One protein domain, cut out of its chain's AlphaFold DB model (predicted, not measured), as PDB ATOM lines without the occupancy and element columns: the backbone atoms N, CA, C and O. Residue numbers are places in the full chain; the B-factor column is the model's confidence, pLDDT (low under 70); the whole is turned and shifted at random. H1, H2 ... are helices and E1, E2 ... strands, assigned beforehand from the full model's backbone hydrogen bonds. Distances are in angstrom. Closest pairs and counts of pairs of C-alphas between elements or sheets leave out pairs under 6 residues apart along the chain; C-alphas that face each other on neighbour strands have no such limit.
ATOM      1  N   ARG A  11     -10.478  -5.932 -10.014       91.94
ATOM      2  CA  ARG A  11     -11.028  -5.441 -11.272       91.94
ATOM      3  C   ARG A  11     -12.200  -4.526 -10.976       91.94
ATOM      4  O   ARG A  11     -12.957  -4.756 -10.043       91.94
ATOM      5  N   TYR A  12     -12.308  -3.480 -11.777       92.94
ATOM      6  CA  TYR A  12     -13.347  -2.471 -11.703       92.94
ATOM      7  C   TYR A  12     -14.215  -2.589 -12.945       92.94
ATOM      8  O   TYR A  12     -13.697  -2.595 -14.067       92.94
ATOM      9  N   ILE A  13     -15.513  -2.711 -12.712       92.81
ATOM     10  CA  ILE A  13     -16.509  -3.102 -13.697       92.81
ATOM     11  C   ILE A  13     -17.510  -1.975 -13.840       92.81
ATOM     12  O   ILE A  13     -18.103  -1.528 -12.858       92.81
ATOM     13  N   TYR A  14     -17.680  -1.524 -15.072       92.38
ATOM     14  CA  TYR A  14     -18.687  -0.547 -15.437       92.38
ATOM     15  C   TYR A  14     -19.790  -1.234 -16.235       92.38
ATOM     16  O   TYR A  14     -19.509  -1.964 -17.193       92.38
ATOM     17  N   PHE A  15     -21.029  -0.974 -15.841       90.81
ATOM     18  CA  PHE A  15     -22.223  -1.494 -16.494       90.81
ATOM     19  C   PHE A  15     -22.817  -0.430 -17.416       90.81
ATOM     20  O   PHE A  15     -22.736   0.761 -17.129       90.81
ATOM     21  N   GLU A  16     -23.391  -0.862 -18.536       83.62
ATOM     22  CA  GLU A  16     -24.060   0.023 -19.498       83.62
ATOM     23  C   GLU A  16     -25.334   0.632 -18.900       83.62
ATOM     24  O   GLU A  16     -25.503   1.847 -18.915       83.62
ATOM     25  N   ASN A  17     -26.162  -0.216 -18.286       79.69
ATOM     26  CA  ASN A  17     -27.389   0.161 -17.592       79.69
ATOM     27  C   ASN A  17     -27.143   0.061 -16.086       79.69
ATOM     28  O   ASN A  17     -27.319  -1.002 -15.493       79.69
ATOM     29  N   ALA A  18     -26.651   1.144 -15.482       75.19
ATOM     30  CA  ALA A  18     -26.230   1.184 -14.081       75.19
ATOM     31  C   ALA A  18     -27.415   1.236 -13.095       75.19
ATOM     32  O   ALA A  18     -27.558   2.183 -12.324       75.19
ATOM     33  N   ASP A  19     -28.264   0.208 -13.111       86.81
ATOM     34  CA  ASP A  19     -29.317   0.031 -12.114       86.81
ATOM     35  C   ASP A  19     -28.686  -0.330 -10.760       86.81
ATOM     36  O   ASP A  19     -28.164  -1.431 -10.556       86.81
ATOM     37  N   ILE A  20     -28.707   0.627  -9.829       85.62
ATOM     38  CA  ILE A  20     -28.073   0.503  -8.511       85.62
ATOM     39  C   ILE A  20     -28.655  -0.675  -7.723       85.62
ATOM     40  O   ILE A  20     -27.904  -1.354  -7.021       85.62
ATOM     41  N   SER A  21     -29.955  -0.944  -7.842       89.25
ATOM     42  CA  SER A  21     -30.615  -2.034  -7.117       89.25
ATOM     43  C   SER A  21     -30.075  -3.385  -7.573       89.25
ATOM     44  O   SER A  21     -29.681  -4.207  -6.743       89.25
ATOM     45  N   LYS A  22     -29.945  -3.578  -8.890       89.50
ATOM     46  CA  LYS A  22     -29.374  -4.802  -9.473       89.50
ATOM     47  C   LYS A  22     -27.887  -4.955  -9.163       89.50
ATOM     48  O   LYS A  22     -27.432  -6.048  -8.832       89.50
ATOM     49  N   ILE A  23     -27.119  -3.867  -9.220       89.69
ATOM     50  CA  ILE A  23     -25.687  -3.900  -8.884       89.69
ATOM     51  C   ILE A  23     -25.491  -4.276  -7.407       89.69
ATOM     52  O   ILE A  23     -24.623  -5.091  -7.097       89.69
ATOM     53  N   ARG A  24     -26.312  -3.738  -6.496       89.62
ATOM     54  CA  ARG A  24     -26.301  -4.119  -5.073       89.62
ATOM     55  C   ARG A  24     -26.734  -5.565  -4.850       89.62
ATOM     56  O   ARG A  24     -26.239  -6.210  -3.932       89.62
ATOM     57  N   GLN A  25     -27.639  -6.089  -5.674       90.19
ATOM     58  CA  GLN A  25     -28.001  -7.503  -5.629       90.19
ATOM     59  C   GLN A  25     -26.800  -8.389  -5.988       90.19
ATOM     60  O   GLN A  25     -26.507  -9.319  -5.245       90.19
ATOM     61  N   ILE A  26     -26.053  -8.058  -7.049       89.81
ATOM     62  CA  ILE A  26     -24.793  -8.749  -7.381       89.81
ATOM     63  C   ILE A  26     -23.776  -8.624  -6.247       89.81
ATOM     64  O   ILE A  26     -23.123  -9.606  -5.908       89.81
ATOM     65  N   GLU A  27     -23.632  -7.432  -5.662       90.44
ATOM     66  CA  GLU A  27     -22.669  -7.192  -4.581       90.44
ATOM     67  C   GLU A  27     -22.877  -8.154  -3.402       90.44
ATOM     68  O   GLU A  27     -21.916  -8.659  -2.830       90.44
ATOM     69  N   ARG A  28     -24.136  -8.455  -3.071       89.62
ATOM     70  CA  ARG A  28     -24.488  -9.402  -2.002       89.62
ATOM     71  C   ARG A  28     -24.185 -10.859  -2.345       89.62
ATOM     72  O   ARG A  28     -24.041 -11.661  -1.431       89.62
ATOM     73  N   LEU A  29     -24.136 -11.203  -3.630       88.56
ATOM     74  CA  LEU A  29     -23.894 -12.569  -4.102       88.56
ATOM     75  C   LEU A  29     -22.400 -12.868  -4.264       88.56
ATOM     76  O   LEU A  29     -21.985 -14.006  -4.087       88.56
ATOM     77  N   ILE A  30     -21.591 -11.852  -4.578       88.12
ATOM     78  CA  ILE A  30     -20.156 -12.012  -4.822       88.12
ATOM     79  C   ILE A  30     -19.355 -11.575  -3.596       88.12
ATOM     80  O   ILE A  30     -19.265 -10.385  -3.275       88.12
ATOM     81  N   ASP A  31     -18.678 -12.535  -2.972       82.69
ATOM     82  CA  ASP A  31     -17.797 -12.287  -1.830       82.69
ATOM     83  C   ASP A  31     -16.686 -11.261  -2.140       82.69
ATOM     84  O   ASP A  31     -16.102 -11.242  -3.226       82.69
ATOM     85  N   ALA A  32     -16.377 -10.397  -1.169       83.50
ATOM     86  CA  ALA A  32     -15.399  -9.306  -1.266       83.50
ATOM     87  C   ALA A  32     -15.598  -8.326  -2.443       83.50
ATOM     88  O   ALA A  32     -14.686  -7.540  -2.767       83.50
ATOM     89  N   SER A  33     -16.774  -8.338  -3.069       88.81
ATOM     90  CA  SER A  33     -17.162  -7.305  -4.012       88.81
ATOM     91  C   SER A  33     -17.555  -6.024  -3.272       88.81
ATOM     92  O   SER A  33     -17.845  -6.030  -2.076       88.81
ATOM     93  N   ARG A  34     -17.435  -4.876  -3.944       90.50
ATOM     94  CA  ARG A  34     -17.846  -3.590  -3.363       90.50
ATOM     95  C   ARG A  34     -18.257  -2.607  -4.439       90.50
ATOM     96  O   ARG A  34     -17.528  -2.437  -5.421       90.50
ATOM     97  N   VAL A  35     -19.372  -1.919  -4.229       90.56
ATOM     98  CA  VAL A  35     -19.806  -0.818  -5.095       90.56
ATOM     99  C   VAL A  35     -19.036   0.461  -4.764       90.56
ATOM    100  O   VAL A  35     -18.848   0.831  -3.605       90.56
ATOM    101  N   PHE A  36     -18.587   1.154  -5.806       87.06
ATOM    102  CA  PHE A  36     -17.906   2.438  -5.740       87.06
ATOM    103  C   PHE A  36     -18.632   3.457  -6.607       87.06
ATOM    104  O   PHE A  36     -18.955   3.183  -7.760       87.06
ATOM    105  N   ASN A  37     -18.800   4.662  -6.067       86.12
ATOM    106  CA  ASN A  37     -19.191   5.831  -6.839       86.12
ATOM    107  C   ASN A  37     -17.949   6.661  -7.145       86.12
ATOM    108  O   ASN A  37     -17.223   7.065  -6.238       86.12
ATOM    109  N   TYR A  38     -17.689   6.912  -8.425       82.69
ATOM    110  CA  TYR A  38     -16.537   7.695  -8.857       82.69
ATOM    111  C   TYR A  38     -16.921   8.663  -9.957       82.69
ATOM    112  O   TYR A  38     -17.256   8.239 -11.059       82.69
ATOM    113  N   LYS A  39     -16.850   9.968  -9.668       82.19
ATOM    114  CA  LYS A  39     -17.207  11.031 -10.624       82.19
ATOM    115  C   LYS A  39     -18.591  10.811 -11.270       82.19
ATOM    116  O   LYS A  39     -18.739  10.946 -12.479       82.19
ATOM    117  N   GLY A  40     -19.577  10.391 -10.471       81.75
ATOM    118  CA  GLY A  40     -20.936  10.080 -10.942       81.75
ATOM    119  C   GLY A  40     -21.093   8.733 -11.659       81.75
ATOM    120  O   GLY A  40     -22.156   8.454 -12.197       81.75
ATOM    121  N   LEU A  41     -20.055   7.889 -11.686       83.75
ATOM    122  CA  LEU A  41     -20.104   6.548 -12.267       83.75
ATOM    123  C   LEU A  41     -20.244   5.505 -11.160       83.75
ATOM    124  O   LEU A  41     -19.415   5.465 -10.246       83.75
ATOM    125  N   VAL A  42     -21.249   4.640 -11.284       88.50
ATOM    126  CA  VAL A  42     -21.413   3.463 -10.424       88.50
ATOM    127  C   VAL A  42     -20.549   2.339 -10.984       88.50
ATOM    128  O   VAL A  42     -20.666   1.957 -12.150       88.50
ATOM    129  N   VAL A  43     -19.646   1.825 -10.159       91.31
ATOM    130  CA  VAL A  43     -18.653   0.820 -10.542       91.31
ATOM    131  C   VAL A  43     -18.673  -0.300  -9.516       91.31
ATOM    132  O   VAL A  43     -18.654  -0.038  -8.316       91.31
ATOM    133  N   LEU A  44     -18.641  -1.551  -9.965       92.62
ATOM    134  CA  LEU A  44     -18.465  -2.694  -9.073       92.62
ATOM    135  C   LEU A  44     -17.001  -3.123  -9.074       92.62
ATOM    136  O   LEU A  44     -16.385  -3.300 -10.127       92.62
ATOM    137  N   ARG A  45     -16.426  -3.292  -7.888       93.12
ATOM    138  CA  ARG A  45     -15.105  -3.887  -7.716       93.12
ATOM    139  C   ARG A  45     -15.263  -5.367  -7.398       93.12
ATOM    140  O   ARG A  45     -15.937  -5.689  -6.430       93.12
ATOM    141  N   VAL A  46     -14.580  -6.228  -8.144       92.50
ATOM    142  CA  VAL A  46     -14.523  -7.686  -7.923       92.50
ATOM    143  C   VAL A  46     -13.085  -8.189  -8.027       92.50
ATOM    144  O   VAL A  46     -12.192  -7.448  -8.457       92.50
ATOM    145  N   ARG A  47     -12.826  -9.438  -7.642       91.44
ATOM    146  CA  ARG A  47     -11.559 -10.109  -7.954       91.44
ATOM    147  C   ARG A  47     -11.576 -10.650  -9.394       91.44
ATOM    148  O   ARG A  47     -12.619 -10.744 -10.035       91.44
ATOM    149  N   ASN A  48     -10.402 -10.905  -9.968       88.88
ATOM    150  CA  ASN A  48     -10.276 -11.292 -11.377       88.88
ATOM    151  C   ASN A  48     -10.792 -12.713 -11.646       88.88
ATOM    152  O   ASN A  48     -11.305 -12.965 -12.728       88.88
ATOM    153  N   ASP A  49     -10.613 -13.621 -10.693       88.31
ATOM    154  CA  ASP A  49     -11.190 -14.972 -10.673       88.31
ATOM    155  C   ASP A  49     -12.728 -14.947 -10.669       88.31
ATOM    156  O   ASP A  49     -13.357 -15.773 -11.316       88.31
ATOM    157  N   GLN A  50     -13.335 -13.935 -10.050       89.81
ATOM    158  CA  GLN A  50     -14.793 -13.762  -9.985       89.81
ATOM    159  C   GLN A  50     -15.412 -13.149 -11.252       89.81
ATOM    160  O   GLN A  50     -16.618 -12.923 -11.313       89.81
ATOM    161  N   LEU A  51     -14.614 -12.825 -12.278       89.56
ATOM    162  CA  LEU A  51     -15.132 -12.176 -13.487       89.56
ATOM    163  C   LEU A  51     -16.101 -13.059 -14.274       89.56
ATOM    164  O   LEU A  51     -17.038 -12.531 -14.870       89.56
ATOM    165  N   GLU A  52     -15.850 -14.366 -14.333       90.12
ATOM    166  CA  GLU A  52     -16.727 -15.288 -15.062       90.12
ATOM    167  C   GLU A  52     -18.067 -15.457 -14.352       90.12
ATOM    168  O   GLU A  52     -19.117 -15.351 -14.982       90.12
ATOM    169  N   GLU A  53     -18.037 -15.625 -13.032       91.56
ATOM    170  CA  GLU A  53     -19.235 -15.662 -12.194       91.56
ATOM    171  C   GLU A  53     -20.045 -14.367 -12.324       91.56
ATOM    172  O   GLU A  53     -21.246 -14.405 -12.594       91.56
ATOM    173  N   LEU A  54     -19.375 -13.213 -12.244       92.06
ATOM    174  CA  LEU A  54     -20.011 -11.913 -12.420       92.06
ATOM    175  C   LEU A  54     -20.724 -11.793 -13.771       92.06
ATOM    176  O   LEU A  54     -21.806 -11.218 -13.824       92.06
ATOM    177  N   ARG A  55     -20.130 -12.298 -14.862       91.69
ATOM    178  CA  ARG A  55     -20.758 -12.265 -16.194       91.69
ATOM    179  C   ARG A  55     -22.064 -13.053 -16.202       91.69
ATOM    180  O   ARG A  55     -23.083 -12.493 -16.589       91.69
ATOM    181  N   ARG A  56     -22.050 -14.284 -15.684       92.19
ATOM    182  CA  ARG A  56     -23.246 -15.143 -15.606       92.19
ATOM    183  C   ARG A  56     -24.352 -14.506 -14.764       92.19
ATOM    184  O   ARG A  56     -25.511 -14.475 -15.179       92.19
ATOM    185  N   LEU A  57     -23.992 -13.957 -13.601       92.25
ATOM    186  CA  LEU A  57     -24.940 -13.265 -12.724       92.25
ATOM    187  C   LEU A  57     -25.510 -12.012 -13.390       92.25
ATOM    188  O   LEU A  57     -26.717 -11.795 -13.349       92.25
ATOM    189  N   ALA A  58     -24.655 -11.210 -14.028       91.38
ATOM    190  CA  ALA A  58     -25.067 -10.003 -14.727       91.38
ATOM    191  C   ALA A  58     -26.051 -10.322 -15.862       91.38
ATOM    192  O   ALA A  58     -27.099  -9.687 -15.934       91.38
ATOM    193  N   GLU A  59     -25.778 -11.342 -16.678       90.25
ATOM    194  CA  GLU A  59     -26.694 -11.788 -17.735       90.25
ATOM    195  C   GLU A  59     -28.045 -12.243 -17.174       90.25
ATOM    196  O   GLU A  59     -29.085 -11.816 -17.669       90.25
ATOM    197  N   THR A  60     -28.039 -13.012 -16.080       90.31
ATOM    198  CA  THR A  60     -29.262 -13.520 -15.432       90.31
ATOM    199  C   THR A  60     -30.192 -12.393 -14.972       90.31
ATOM    200  O   THR A  60     -31.410 -12.506 -15.078       90.31
ATOM    201  N   ILE A  61     -29.636 -11.284 -14.477       88.31
ATOM    202  CA  ILE A  61     -30.425 -10.146 -13.976       88.31
ATOM    203  C   ILE A  61     -30.609  -9.022 -15.011       88.31
ATOM    204  O   ILE A  61     -31.171  -7.959 -14.706       88.31
ATOM    205  N   GLY A  62     -30.125  -9.226 -16.241       87.69
ATOM    206  CA  GLY A  62     -30.211  -8.253 -17.328       87.69
ATOM    207  C   GLY A  62     -29.298  -7.032 -17.155       87.69
ATOM    208  O   GLY A  62     -29.635  -5.939 -17.609       87.69
ATOM    209  N   LEU A  63     -28.160  -7.181 -16.472       89.56
ATOM    210  CA  LEU A  63     -27.083  -6.194 -16.457       89.56
ATOM    211  C   LEU A  63     -26.046  -6.517 -17.532       89.56
ATOM    212  O   LEU A  63     -25.533  -7.627 -17.629       89.56
ATOM    213  N   LYS A  64     -25.656  -5.498 -18.296       89.31
ATOM    214  CA  LYS A  64     -24.629  -5.630 -19.330       89.31
ATOM    215  C   LYS A  64     -23.327  -4.986 -18.882       89.31
ATOM    216  O   LYS A  64     -23.264  -3.776 -18.651       89.31
ATOM    217  N   ILE A  65     -22.274  -5.791 -18.777       91.62
ATOM    218  CA  ILE A  65     -20.920  -5.300 -18.502       91.62
ATOM    219  C   ILE A  65     -20.396  -4.600 -19.757       91.62
ATOM    220  O   ILE A  65     -20.198  -5.231 -20.791       91.62
ATOM    221  N   ARG A  66     -20.139  -3.295 -19.657       90.62
ATOM    222  CA  ARG A  66     -19.612  -2.478 -20.758       90.62
ATOM    223  C   ARG A  66     -18.089  -2.469 -20.755       90.62
ATOM    224  O   ARG A  66     -17.462  -2.592 -21.801       90.62
ATOM    225  N   LEU A  67     -17.478  -2.286 -19.583       91.56
ATOM    226  CA  LEU A  67     -16.027  -2.160 -19.454       91.56
ATOM    227  C   LEU A  67     -15.500  -2.855 -18.204       91.56
ATOM    228  O   LEU A  67     -16.102  -2.812 -17.135       91.56
ATOM    229  N   VAL A  68     -14.298  -3.413 -18.340       92.50
ATOM    230  CA  VAL A  68     -13.509  -3.991 -17.250       92.50
ATOM    231  C   VAL A  68     -12.131  -3.346 -17.258       92.50
ATOM    232  O   VAL A  68     -11.514  -3.164 -18.312       92.50
ATOM    233  N   SER A  69     -11.623  -2.965 -16.090       92.94
ATOM    234  CA  SER A  69     -10.279  -2.394 -15.950       92.94
ATOM    235  C   SER A  69      -9.615  -2.800 -14.640       92.94
ATOM    236  O   SER A  69     -10.275  -3.146 -13.669       92.94
ATOM    237  N   GLY A  70      -8.280  -2.785 -14.607       90.19
ATOM    238  CA  GLY A  70      -7.520  -3.059 -13.379       90.19
ATOM    239  C   GLY A  70      -7.525  -1.900 -12.377       90.19
ATOM    240  O   GLY A  70      -7.333  -2.124 -11.188       90.19
ATOM    241  N   THR A  71      -7.769  -0.668 -12.832       89.75
ATOM    242  CA  THR A  71      -7.804   0.530 -11.983       89.75
ATOM    243  C   THR A  71      -8.987   1.424 -12.347       89.75
ATOM    244  O   THR A  71      -9.416   1.460 -13.503       89.75
ATOM    245  N   MET A  72      -9.483   2.192 -11.373       87.62
ATOM    246  CA  MET A  72     -10.560   3.167 -11.590       87.62
ATOM    247  C   MET A  72     -10.141   4.295 -12.535       87.62
ATOM    248  O   MET A  72     -10.937   4.723 -13.363       87.62
ATOM    249  N   ARG A  73      -8.880   4.749 -12.468       87.75
ATOM    250  CA  ARG A  73      -8.351   5.798 -13.359       87.75
ATOM    251  C   ARG A  73      -8.384   5.361 -14.824       87.75
ATOM    252  O   ARG A  73      -8.819   6.133 -15.673       87.75
ATOM    253  N   ALA A  74      -7.965   4.125 -15.112       89.00
ATOM    254  CA  ALA A  74      -8.032   3.571 -16.462       89.00
ATOM    255  C   ALA A  74      -9.485   3.383 -16.921       89.00
ATOM    256  O   ALA A  74      -9.811   3.724 -18.053       89.00
ATOM    257  N   LEU A  75     -10.362   2.903 -16.031       89.75
ATOM    258  CA  LEU A  75     -11.787   2.750 -16.324       89.75
ATOM    259  C   LEU A  75     -12.435   4.095 -16.681       89.75
ATOM    260  O   LEU A  75     -13.087   4.213 -17.711       89.75
ATOM    261  N   SER A  76     -12.207   5.118 -15.854       87.44
ATOM    262  CA  SER A  76     -12.743   6.465 -16.055       87.44
ATOM    263  C   SER A  76     -12.253   7.080 -17.361       87.44
ATOM    264  O   SER A  76     -13.059   7.672 -18.071       87.44
ATOM    265  N   ARG A  77     -10.974   6.893 -17.718       88.81
ATOM    266  CA  ARG A  77     -10.436   7.344 -19.008       88.81
ATOM    267  C   ARG A  77     -11.173   6.692 -20.179       88.81
ATOM    268  O   ARG A  77     -11.695   7.412 -21.016       88.81
ATOM    269  N   LYS A  78     -11.327   5.363 -20.167       88.94
ATOM    270  CA  LYS A  78     -12.059   4.636 -21.218       88.94
ATOM    271  C   LYS A  78     -13.511   5.093 -21.346       88.94
ATOM    272  O   LYS A  78     -14.025   5.208 -22.450       88.94
ATOM    273  N   ILE A  79     -14.177   5.354 -20.222       86.75
ATOM    274  CA  ILE A  79     -15.555   5.863 -20.220       86.75
ATOM    275  C   ILE A  79     -15.611   7.270 -20.823       86.75
ATOM    276  O   ILE A  79     -16.492   7.540 -21.632       86.75
ATOM    277  N   LEU A  80     -14.675   8.151 -20.460       85.75
ATOM    278  CA  LEU A  80     -14.578   9.496 -21.031       85.75
ATOM    279  C   LEU A  80     -14.304   9.450 -22.536       85.75
ATOM    280  O   LEU A  80     -14.953  10.175 -23.277       85.75
ATOM    281  N   GLU A  81     -13.418   8.566 -22.997       85.62
ATOM    282  CA  GLU A  81     -13.148   8.361 -24.424       85.62
ATOM    283  C   GLU A  81     -14.389   7.859 -25.175       85.62
ATOM    284  O   GLU A  81     -14.690   8.351 -26.258       85.62
ATOM    285  N   LEU A  82     -15.151   6.920 -24.598       82.62
ATOM    286  CA  LEU A  82     -16.412   6.453 -25.187       82.62
ATOM    287  C   LEU A  82     -17.463   7.563 -25.262       82.62
ATOM    288  O   LEU A  82     -18.151   7.677 -26.272       82.62
ATOM    289  N   LYS A  83     -17.589   8.375 -24.206       76.81
ATOM    290  CA  LYS A  83     -18.513   9.517 -24.191       76.81
ATOM    291  C   LYS A  83     -18.084  10.593 -25.188       76.81
ATOM    292  O   LYS A  83     -18.930  11.098 -25.908       76.81
ATOM    293  N   GLY A  84     -16.788  10.894 -25.263       68.50
ATOM    294  CA  GLY A  84     -16.227  11.879 -26.189       68.50
ATOM    295  C   GLY A  84     -16.366  11.473 -27.655       68.50
ATOM    296  O   GLY A  84     -16.711  12.308 -28.481       68.50
ATOM    297  N   LYS A  85     -16.187  10.186 -27.984       60.03
ATOM    298  CA  LYS A  85     -16.386   9.674 -29.353       60.03
ATOM    299  C   LYS A  85     -17.832   9.781 -29.837       60.03
ATOM    300  O   LYS A  85     -18.044   9.969 -31.025       60.03
ATOM    301  N   ASN A  86     -18.808   9.709 -28.932       55.34
ATOM    302  CA  ASN A  86     -20.226   9.805 -29.282       55.34
ATOM    303  C   ASN A  86     -20.679  11.234 -29.646       55.34
ATOM    304  O   ASN A  86     -21.802  11.405 -30.099       55.34
ATOM    305  N   ILE A  87     -19.835  12.251 -29.428       53.03
ATOM    306  CA  ILE A  87     -20.140  13.660 -29.732       53.03
ATOM    307  C   ILE A  87     -19.674  14.032 -31.151       53.03
ATOM    308  O   ILE A  87     -20.152  15.002 -31.720       53.03
TER     309      ILE A  87
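Overview. This is residues 11 to 87 of the 90 residues of an uncharacterized protein of Euryarchaeota archaeon (UniProt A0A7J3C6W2). A strongly twisted sheet of four antiparallel strands has two helices, H1 and H2, over one face and the start of a third, H3, on the other; residues 80 to 87 stick out. The printed part has 77 residues, with three named helices and four named strands in chain order E1 H1 E2 E3 H2 E4 H3; the sheet's order is E2 E3 E1 E4, and the class is mixed. It is compact, with a radius of gyration of the C-alphas of 11.9 A, and spans 36 by 22 by 20 A.

Arrangement. Start at inner strands E3, residues 41 to 47, and E1, residues 11 to 15: N 13 and O 44 are within hydrogen-bond range at 2.8 A. E2, residues 34 to 38, forms a hairpin with E3, with N 36 and O 43 at 2.8 A. Edge strand E4, residues 65 to 69, is E1's antiparallel neighbour, with N 14 and O 67 at 2.9 A. H1, residues 20 to 29, and H2, residues 51 to 60, are on the same face; they only just touch, with 3 pairs of C-alphas within 8 A, the closest being Ile 26 and Leu 57 at 7.0 A. H3, residues 72 to 85, is on the opposite face, giving three layers, helices on both faces; its closest C-alphas to E4 are Leu 75 and Ser 69, 5.4 A apart. E1, H1, E2 and E3, H2, E4 are split strand-helix-strand units, same-way strands with another between them, with right-handed crossovers. In H1, H2 and H3 every O i to N i+4 pair is within hydrogen-bond range.

Along the chain. Find C-alpha 11 at (-11.028, -5.441, -11.272), where E1 begins. E3 runs 19.2 A, H1 14.4 A and H2 14.3 A. H3 runs 19.8 A to C-alpha 85 at (-16.386, 9.674, -29.353).

Size, cuts and confidence. The C-alphas farthest apart, Asp 31 and Ile 87, are 38.2 A apart. The printed part has no cut and no long link. Confidence is under 70 at residues 84 to 87.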